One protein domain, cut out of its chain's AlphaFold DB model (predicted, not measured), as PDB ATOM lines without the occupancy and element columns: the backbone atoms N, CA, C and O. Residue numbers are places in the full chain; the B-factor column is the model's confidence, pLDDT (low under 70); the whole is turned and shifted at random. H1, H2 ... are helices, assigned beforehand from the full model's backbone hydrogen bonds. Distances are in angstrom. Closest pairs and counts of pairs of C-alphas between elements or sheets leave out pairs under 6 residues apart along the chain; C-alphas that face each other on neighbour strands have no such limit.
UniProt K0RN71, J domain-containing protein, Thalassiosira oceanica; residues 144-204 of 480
ATOM      1  N   LYS A 144     -10.764 -51.176  44.658       86.69
ATOM      2  CA  LYS A 144     -10.113 -51.880  43.541       86.69
ATOM      3  C   LYS A 144     -10.882 -51.806  42.226       86.69
ATOM      4  O   LYS A 144     -10.269 -51.888  41.168       86.69
ATOM      5  N   ASP A 145     -12.205 -51.680  42.287       87.94
ATOM      6  CA  ASP A 145     -13.038 -51.498  41.097       87.94
ATOM      7  C   ASP A 145     -12.947 -50.048  40.589       87.94
ATOM      8  O   ASP A 145     -13.027 -49.820  39.385       87.94
ATOM      9  N   ILE A 146     -12.703 -49.084  41.490       89.12
ATOM     10  CA  ILE A 146     -12.385 -47.689  41.148       89.12
ATOM     11  C   ILE A 146     -10.972 -47.609  40.555       89.12
ATOM     12  O   ILE A 146     -10.827 -47.064  39.468       89.12
ATOM     13  N   ASP A 147      -9.965 -48.228  41.183       88.88
ATOM     14  CA  ASP A 147      -8.584 -48.307  40.675       88.88
ATOM     15  C   ASP A 147      -8.549 -48.933  39.258       88.88
ATOM     16  O   ASP A 147      -7.867 -48.457  38.350       88.88
ATOM     17  N   ALA A 148      -9.324 -50.004  39.042       88.56
ATOM     18  CA  ALA A 148      -9.446 -50.666  37.744       88.56
ATOM     19  C   ALA A 148     -10.217 -49.832  36.706       88.56
ATOM     20  O   ALA A 148      -9.936 -49.937  35.510       88.56
ATOM     21  N   PHE A 149     -11.173 -49.003  37.139       87.56
ATOM     22  CA  PHE A 149     -11.858 -48.052  36.265       87.56
ATOM     23  C   PHE A 149     -10.967 -46.847  35.926       87.56
ATOM     24  O   PHE A 149     -10.968 -46.426  34.776       87.56
ATOM     25  N   GLU A 150     -10.144 -46.352  36.856       87.38
ATOM     26  CA  GLU A 150      -9.173 -45.276  36.607       87.38
ATOM     27  C   GLU A 150      -8.225 -45.644  35.459       87.38
ATOM     28  O   GLU A 150      -8.080 -44.884  34.502       87.38
ATOM     29  N   VAL A 151      -7.651 -46.851  35.511       86.31
ATOM     30  CA  VAL A 151      -6.742 -47.378  34.479       86.31
ATOM     31  C   VAL A 151      -7.465 -47.693  33.156       86.31
ATOM     32  O   VAL A 151      -6.810 -47.776  32.120       86.31
ATOM     33  N   LYS A 152      -8.798 -47.856  33.157       88.44
ATOM     34  CA  LYS A 152      -9.596 -47.987  31.923       88.44
ATOM     35  C   LYS A 152      -9.964 -46.623  31.325       88.44
ATOM     36  O   LYS A 152      -9.998 -46.511  30.108       88.44
ATOM     37  N   TYR A 153     -10.318 -45.638  32.150       88.88
ATOM     38  CA  TYR A 153     -10.843 -44.347  31.696       88.88
ATOM     39  C   TYR A 153      -9.720 -43.391  31.272       88.88
ATOM     40  O   TYR A 153      -9.831 -42.752  30.231       88.88
ATOM     41  N   LYS A 154      -8.607 -43.326  32.018       83.62
ATOM     42  CA  LYS A 154      -7.467 -42.472  31.649       83.62
ATOM     43  C   LYS A 154      -6.806 -42.964  30.360       83.62
ATOM     44  O   LYS A 154      -6.490 -44.146  30.234       83.62
ATOM     45  N   CYS A 155      -6.559 -42.036  29.435       77.56
ATOM     46  CA  CYS A 155      -6.052 -42.302  28.084       77.56
ATOM     47  C   CYS A 155      -6.986 -43.179  27.222       77.56
ATOM     48  O   CYS A 155      -6.509 -43.937  26.376       77.56
ATOM     49  N   SER A 156      -8.302 -43.090  27.440       88.88
ATOM     50  CA  SER A 156      -9.332 -43.738  26.617       88.88
ATOM     51  C   SER A 156     -10.116 -42.714  25.800       88.88
ATOM     52  O   SER A 156     -10.320 -41.588  26.243       88.88
ATOM     53  N   ASP A 157     -10.652 -43.156  24.663       87.06
ATOM     54  CA  ASP A 157     -11.627 -42.447  23.827       87.06
ATOM     55  C   ASP A 157     -12.780 -41.834  24.671       87.06
ATOM     56  O   ASP A 157     -13.249 -40.732  24.394       87.06
ATOM     57  N   GLU A 158     -13.189 -42.515  25.756       87.81
ATOM     58  CA  GLU A 158     -14.196 -42.045  26.728       87.81
ATOM     59  C   GLU A 158     -13.765 -40.770  27.494       87.81
ATOM     60  O   GLU A 158     -14.610 -39.932  27.807       87.81
ATOM     61  N   GLU A 159     -12.470 -40.599  27.794       90.38
ATOM     62  CA  GLU A 159     -11.917 -39.374  28.399       90.38
ATOM     63  C   GLU A 159     -11.821 -38.249  27.362       90.38
ATOM     64  O   GLU A 159     -12.152 -37.105  27.672       90.38
ATOM     65  N   GLU A 160     -11.401 -38.555  26.131       89.19
ATOM     66  CA  GLU A 160     -11.276 -37.563  25.056       89.19
ATOM     67  C   GLU A 160     -12.635 -36.926  24.713       89.19
ATOM     68  O   GLU A 160     -12.748 -35.696  24.693       89.19
ATOM     69  N   GLU A 161     -13.688 -37.733  24.528       89.56
ATOM     70  CA  GLU A 161     -15.043 -37.226  24.270       89.56
ATOM     71  C   GLU A 161     -15.540 -36.302  25.395       89.56
ATOM     72  O   GLU A 161     -16.077 -35.223  25.117       89.56
ATOM     73  N   ASP A 162     -15.335 -36.677  26.665       90.25
ATOM     74  CA  ASP A 162     -15.697 -35.844  27.816       90.25
ATOM     75  C   ASP A 162     -14.869 -34.549  27.867       90.25
ATOM     76  O   ASP A 162     -15.436 -33.463  28.022       90.25
ATOM     77  N   VAL A 163     -13.548 -34.618  27.678       88.62
ATOM     78  CA  VAL A 163     -12.662 -33.443  27.676       88.62
ATOM     79  C   VAL A 163     -13.062 -32.448  26.585       88.62
ATOM     80  O   VAL A 163     -13.184 -31.257  26.876       88.62
ATOM     81  N   LEU A 164     -13.342 -32.894  25.357       87.69
ATOM     82  CA  LEU A 164     -13.766 -32.020  24.252       87.69
ATOM     83  C   LEU A 164     -15.156 -31.402  24.500       87.69
ATOM     84  O   LEU A 164     -15.383 -30.209  24.256       87.69
ATOM     85  N   LYS A 165     -16.078 -32.190  25.064       90.19
ATOM     86  CA  LYS A 165     -17.416 -31.766  25.505       90.19
ATOM     87  C   LYS A 165     -17.356 -30.714  26.617       90.19
ATOM     88  O   LYS A 165     -18.133 -29.755  26.579       90.19
ATOM     89  N   TYR A 166     -16.453 -30.838  27.589       88.94
ATOM     90  CA  TYR A 166     -16.273 -29.839  28.649       88.94
ATOM     91  C   TYR A 166     -15.462 -28.621  28.181       88.94
ATOM     92  O   TYR A 166     -15.842 -27.497  28.509       88.94
ATOM     93  N   TYR A 167     -14.445 -28.792  27.328       86.94
ATOM     94  CA  TYR A 167     -13.710 -27.691  26.685       86.94
ATOM     95  C   TYR A 167     -14.653 -26.771  25.890       86.94
ATOM     96  O   TYR A 167     -14.561 -25.546  25.989       86.94
ATOM     97  N   SER A 168     -15.634 -27.356  25.192       87.25
ATOM     98  CA  SER A 168     -16.686 -26.632  24.460       87.25
ATOM     99  C   SER A 168     -17.657 -25.861  25.370       87.25
ATOM    100  O   SER A 168     -18.080 -24.754  25.034       87.25
ATOM    101  N   GLN A 169     -18.020 -26.419  26.532       85.75
ATOM    102  CA  GLN A 169     -18.920 -25.768  27.499       85.75
ATOM    103  C   GLN A 169     -18.224 -24.621  28.244       85.75
ATOM    104  O   GLN A 169     -18.749 -23.503  28.314       85.75
ATOM    105  N   PHE A 170     -17.026 -24.891  28.765       84.75
ATOM    106  CA  PHE A 170     -16.239 -23.970  29.583       84.75
ATOM    107  C   PHE A 170     -15.338 -23.030  28.778       84.75
ATOM    108  O   PHE A 170     -14.712 -22.153  29.365       84.75
ATOM    109  N   LYS A 171     -15.296 -23.165  27.445       81.12
ATOM    110  CA  LYS A 171     -14.548 -22.288  26.525       81.12
ATOM    111  C   LYS A 171     -13.084 -22.134  26.957       81.12
ATOM    112  O   LYS A 171     -12.570 -21.024  27.042       81.12
ATOM    113  N   GLY A 172     -12.435 -23.256  27.263       77.56
ATOM    114  CA  GLY A 172     -11.023 -23.298  27.645       77.56
ATOM    115  C   GLY A 172     -10.674 -23.077  29.123       77.56
ATOM    116  O   GLY A 172      -9.489 -23.154  29.441       77.56
ATOM    117  N   ASP A 173     -11.635 -22.880  30.037       83.62
ATOM    118  CA  ASP A 173     -11.350 -22.821  31.485       83.62
ATOM    119  C   ASP A 173     -10.942 -24.206  32.052       83.62
ATOM    120  O   ASP A 173     -11.735 -24.909  32.684       83.62
ATOM    121  N   LEU A 174      -9.671 -24.591  31.874       80.25
ATOM    122  CA  LEU A 174      -9.092 -25.880  32.307       80.25
ATOM    123  C   LEU A 174      -9.290 -26.201  33.802       80.25
ATOM    124  O   LEU A 174      -9.298 -27.370  34.181       80.25
ATOM    125  N   ASN A 175      -9.455 -25.189  34.661       85.56
ATOM    126  CA  ASN A 175      -9.746 -25.403  36.082       85.56
ATOM    127  C   ASN A 175     -11.144 -26.012  36.285       85.56
ATOM    128  O   ASN A 175     -11.264 -27.035  36.948       85.56
ATOM    129  N   LYS A 176     -12.168 -25.449  35.629       83.50
ATOM    130  CA  LYS A 176     -13.564 -25.922  35.694       83.50
ATOM    131  C   LYS A 176     -13.739 -27.281  35.009       83.50
ATOM    132  O   LYS A 176     -14.619 -28.056  35.369       83.50
ATOM    133  N   MET A 177     -12.870 -27.601  34.046       85.31
ATOM    134  CA  MET A 177     -12.823 -28.927  33.422       85.31
ATOM    135  C   MET A 177     -12.371 -30.024  34.400       85.31
ATOM    136  O   MET A 177     -12.974 -31.093  34.392       85.31
ATOM    137  N   VAL A 178     -11.387 -29.772  35.274       86.69
ATOM    138  CA  VAL A 178     -10.961 -30.756  36.300       86.69
ATOM    139  C   VAL A 178     -12.034 -30.990  37.369       86.69
ATOM    140  O   VAL A 178     -12.167 -32.095  37.881       86.69
ATOM    141  N   GLU A 179     -12.882 -30.002  37.646       85.19
ATOM    142  CA  GLU A 179     -14.051 -30.185  38.522       85.19
ATOM    143  C   GLU A 179     -15.161 -31.050  37.883       85.19
ATOM    144  O   GLU A 179     -16.058 -31.511  38.589       85.19
ATOM    145  N   CYS A 180     -15.116 -31.283  36.562       82.56
ATOM    146  CA  CYS A 180     -16.180 -31.960  35.809       82.56
ATOM    147  C   CYS A 180     -15.780 -33.299  35.161       82.56
ATOM    148  O   CYS A 180     -16.651 -34.147  34.966       82.56
ATOM    149  N   VAL A 181     -14.506 -33.507  34.808       84.81
ATOM    150  CA  VAL A 181     -14.019 -34.773  34.228       84.81
ATOM    151  C   VAL A 181     -13.734 -35.782  35.342       84.81
ATOM    152  O   VAL A 181     -13.033 -35.484  36.313       84.81
ATOM    153  N   MET A 182     -14.257 -37.001  35.194       85.25
ATOM    154  CA  MET A 182     -14.152 -38.051  36.212       85.25
ATOM    155  C   MET A 182     -12.692 -38.446  36.485       85.25
ATOM    156  O   MET A 182     -11.894 -38.592  35.564       85.25
ATOM    157  N   LEU A 183     -12.353 -38.660  37.763       80.50
ATOM    158  CA  LEU A 183     -11.024 -39.107  38.227       80.50
ATOM    159  C   LEU A 183      -9.837 -38.224  37.780       80.50
ATOM    160  O   LEU A 183      -8.687 -38.675  37.785       80.50
ATOM    161  N   SER A 184     -10.106 -36.970  37.410       80.88
ATOM    162  CA  SER A 184      -9.090 -36.018  36.966       80.88
ATOM    163  C   SER A 184      -8.439 -35.241  38.116       80.88
ATOM    164  O   SER A 184      -8.948 -35.168  39.235       80.88
ATOM    165  N   SER A 185      -7.261 -34.691  37.835       82.19
ATOM    166  CA  SER A 185      -6.401 -33.952  38.756       82.19
ATOM    167  C   SER A 185      -5.701 -32.799  38.028       82.19
ATOM    168  O   SER A 185      -5.682 -32.745  36.797       82.19
ATOM    169  N   ASP A 186      -5.055 -31.890  38.764       82.12
ATOM    170  CA  ASP A 186      -4.280 -30.787  38.168       82.12
ATOM    171  C   ASP A 186      -3.191 -31.247  37.181       82.12
ATOM    172  O   ASP A 186      -2.861 -30.514  36.250       82.12
ATOM    173  N   ILE A 187      -2.664 -32.464  37.354       84.38
ATOM    174  CA  ILE A 187      -1.625 -33.059  36.499       84.38
ATOM    175  C   ILE A 187      -2.187 -33.395  35.106       84.38
ATOM    176  O   ILE A 187      -1.485 -33.291  34.100       84.38
ATOM    177  N   ASP A 188      -3.467 -33.762  35.024       84.88
ATOM    178  CA  ASP A 188      -4.112 -34.175  33.774       84.88
ATOM    179  C   ASP A 188      -4.319 -32.995  32.803       84.88
ATOM    180  O   ASP A 188      -4.366 -33.199  31.589       84.88
ATOM    181  N   LYS A 189      -4.322 -31.748  33.308       83.75
ATOM    182  CA  LYS A 189      -4.446 -30.516  32.501       83.75
ATOM    183  C   LYS A 189      -3.375 -30.419  31.410       83.75
ATOM    184  O   LYS A 189      -3.683 -30.020  30.287       83.75
ATOM    185  N   GLU A 190      -2.128 -30.786  31.716       84.44
ATOM    186  CA  GLU A 190      -1.035 -30.748  30.735       84.44
ATOM    187  C   GLU A 190      -1.196 -31.833  29.660       84.44
ATOM    188  O   GLU A 190      -0.964 -31.546  28.483       84.44
ATOM    189  N   ARG A 191      -1.677 -33.033  30.035       87.94
ATOM    190  CA  ARG A 191      -2.006 -34.112  29.087       87.94
ATOM    191  C   ARG A 191      -3.109 -33.672  28.133       87.94
ATOM    192  O   ARG A 191      -2.903 -33.694  26.928       87.94
ATOM    193  N   TRP A 192      -4.246 -33.200  28.643       87.31
ATOM    194  CA  TRP A 192      -5.378 -32.787  27.803       87.31
ATOM    195  C   TRP A 192      -5.006 -31.694  26.797       87.31
ATOM    196  O   TRP A 192      -5.428 -31.734  25.643       87.31
ATOM    197  N   VAL A 193      -4.179 -30.729  27.213       84.75
ATOM    198  CA  VAL A 193      -3.677 -29.656  26.342       84.75
ATOM    199  C   VAL A 193      -2.646 -30.164  25.327       84.75
ATOM    200  O   VAL A 193      -2.455 -29.527  24.292       84.75
ATOM    201  N   ALA A 194      -1.935 -31.258  25.586       85.62
ATOM    202  CA  ALA A 194      -1.019 -31.874  24.625       85.62
ATOM    203  C   ALA A 194      -1.745 -32.790  23.630       85.62
ATOM    204  O   ALA A 194      -1.588 -32.602  22.425       85.62
ATOM    205  N   ASP A 195      -2.559 -33.707  24.146       86.56
ATOM    206  CA  ASP A 195      -2.950 -34.933  23.449       86.56
ATOM    207  C   ASP A 195      -4.371 -34.878  22.864       86.56
ATOM    208  O   ASP A 195      -4.630 -35.566  21.884       86.56
ATOM    209  N   TYR A 196      -5.268 -34.036  23.404       87.31
ATOM    210  CA  TYR A 196      -6.667 -33.933  22.947       87.31
ATOM    211  C   TYR A 196      -6.991 -32.552  22.350       87.31
ATOM    212  O   TYR A 196      -7.453 -32.427  21.217       87.31
ATOM    213  N   ILE A 197      -6.715 -31.470  23.088       86.88
ATOM    214  CA  ILE A 197      -7.183 -30.121  22.731       86.88
ATOM    215  C   ILE A 197      -6.433 -29.561  21.511       86.88
ATOM    216  O   ILE A 197      -7.061 -28.997  20.620       86.88
ATOM    217  N   LYS A 198      -5.104 -29.733  21.427       86.00
ATOM    218  CA  LYS A 198      -4.317 -29.305  20.252       86.00
ATOM    219  C   LYS A 198      -4.728 -30.017  18.957       86.00
ATOM    220  O   LYS A 198      -5.032 -29.301  18.005       86.00
ATOM    221  N   PRO A 199      -4.781 -31.364  18.875       87.06
ATOM    222  CA  PRO A 199      -5.214 -32.019  17.641       87.06
ATOM    223  C   PRO A 199      -6.666 -31.680  17.275       87.06
ATOM    224  O   PRO A 199      -6.933 -31.424  16.103       87.06
ATOM    225  N   ALA A 200      -7.582 -31.552  18.242       85.50
ATOM    226  CA  ALA A 200      -8.959 -31.131  17.963       85.50
ATOM    227  C   ALA A 200      -9.078 -29.678  17.450       85.50
ATOM    228  O   ALA A 200     -10.013 -29.371  16.707       85.50
ATOM    229  N   ILE A 201      -8.138 -28.794  17.806       86.38
ATOM    230  CA  ILE A 201      -7.992 -27.449  17.222       86.38
ATOM    231  C   ILE A 201      -7.411 -27.533  15.801       86.38
ATOM    232  O   ILE A 201      -7.945 -26.905  14.889       86.38
ATOM    233  N   GLU A 202      -6.362 -28.332  15.578       86.94
ATOM    234  CA  GLU A 202      -5.731 -28.500  14.257       86.94
ATOM    235  C   GLU A 202      -6.662 -29.170  13.226       86.94
ATOM    236  O   GLU A 202      -6.630 -28.817  12.046       86.94
ATOM    237  N   GLU A 203      -7.539 -30.081  13.663       85.44
ATOM    238  CA  GLU A 203      -8.622 -30.655  12.851       85.44
ATOM    239  C   GLU A 203      -9.806 -29.679  12.658       85.44
ATOM    240  O   GLU A 203     -10.602 -29.825  11.728       85.44
ATOM    241  N   GLY A 204      -9.924 -28.653  13.508       77.62
ATOM    242  CA  GLY A 204     -11.050 -27.713  13.521       77.62
ATOM    243  C   GLY A 204     -12.336 -28.287  14.128       77.62
ATOM    244  O   GLY A 204     -13.419 -27.753  13.882       77.62
TER     245      GLY A 204
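What this domain is: This is residues 144 to 204 of the 480 residues of the protein "J domain-containing protein" of Thalassiosira oceanica (UniProt K0RN71). A small, elongated group of helices is built round the longest one, H2, with H1 reaching away from it to one end of the long axis and H5 at the other end. H3 folds back onto H2, while H4 and then H5 follow one another beside H2, their lines crosswise to it; the contacts between the helices are few. The printed part has 61 residues, with five named helices in the order H1, H2, H3, H4, H5 and no named strand, and its class is all helix. The whole is compact, with a radius of gyration of the C-alphas of 11.5 A, and the C-alphas span 38 by 21 by 17 A.

Where its parts are: H1 runs from residue 144 to 153 and is 14.1 A long from first to last C-alpha, beginning at C-alpha 144 at (-10.113, -51.880, 43.541). H2, residues 157 to 170, is 19.9 A long and begins at C-alpha 157 at (-11.627, -42.447, 23.827). H3 is short, residues 174 to 178, 6.6 A. H4 holds residues 188 to 195 and is 10.4 A long. H5, residues 197 to 202, is 8.7 A long and ends at C-alpha 202 at (-5.731, -28.500, 14.257).

How they stand to each other: H1 touches no helix; it is close to H2 but not clearly touching, the closest C-alphas being those of Tyr 153 and Glu 159, 6.1 A apart, and their lines are about perpendicular at 74 degrees. H2 and H3 touch, the closest C-alphas being those of Tyr 166 and Met 177, 6.0 A apart. H4 is close to H3 but not clearly touching, with the closest C-alphas, those of Leu 174 and Lys 189, 6.6 A apart. H4 is also close to H2 but not clearly touching: the closest C-alphas, those of Val 163 and Trp 192, are 7.3 A apart, and the lines are about perpendicular at 77 degrees. H5 is close to H2 but not clearly touching, with the closest C-alphas, those of Leu 164 and Ile 197, 7.0 A apart and the lines about perpendicular at 84 degrees. H4 and H5 meet only through their link. H1 is apart from H3, H4 and H5, and H3 is apart from H5. Every O i to N i+4 pair is within hydrogen-bond range in H1, H3, H4 and H5; in H2 it is 9 of 10.

The domain as a whole: The two C-alphas farthest apart are those of Lys 144 and Gly 204, 38.6 A. The printed part has no cut. The links H1 to H2, H2 to H3 and H4 to H5 are tight, the link H3 to H4, with 9 residues, is short, and no link is long. The mean pLDDT of the printed part is 85.7, and no printed residue is under 70.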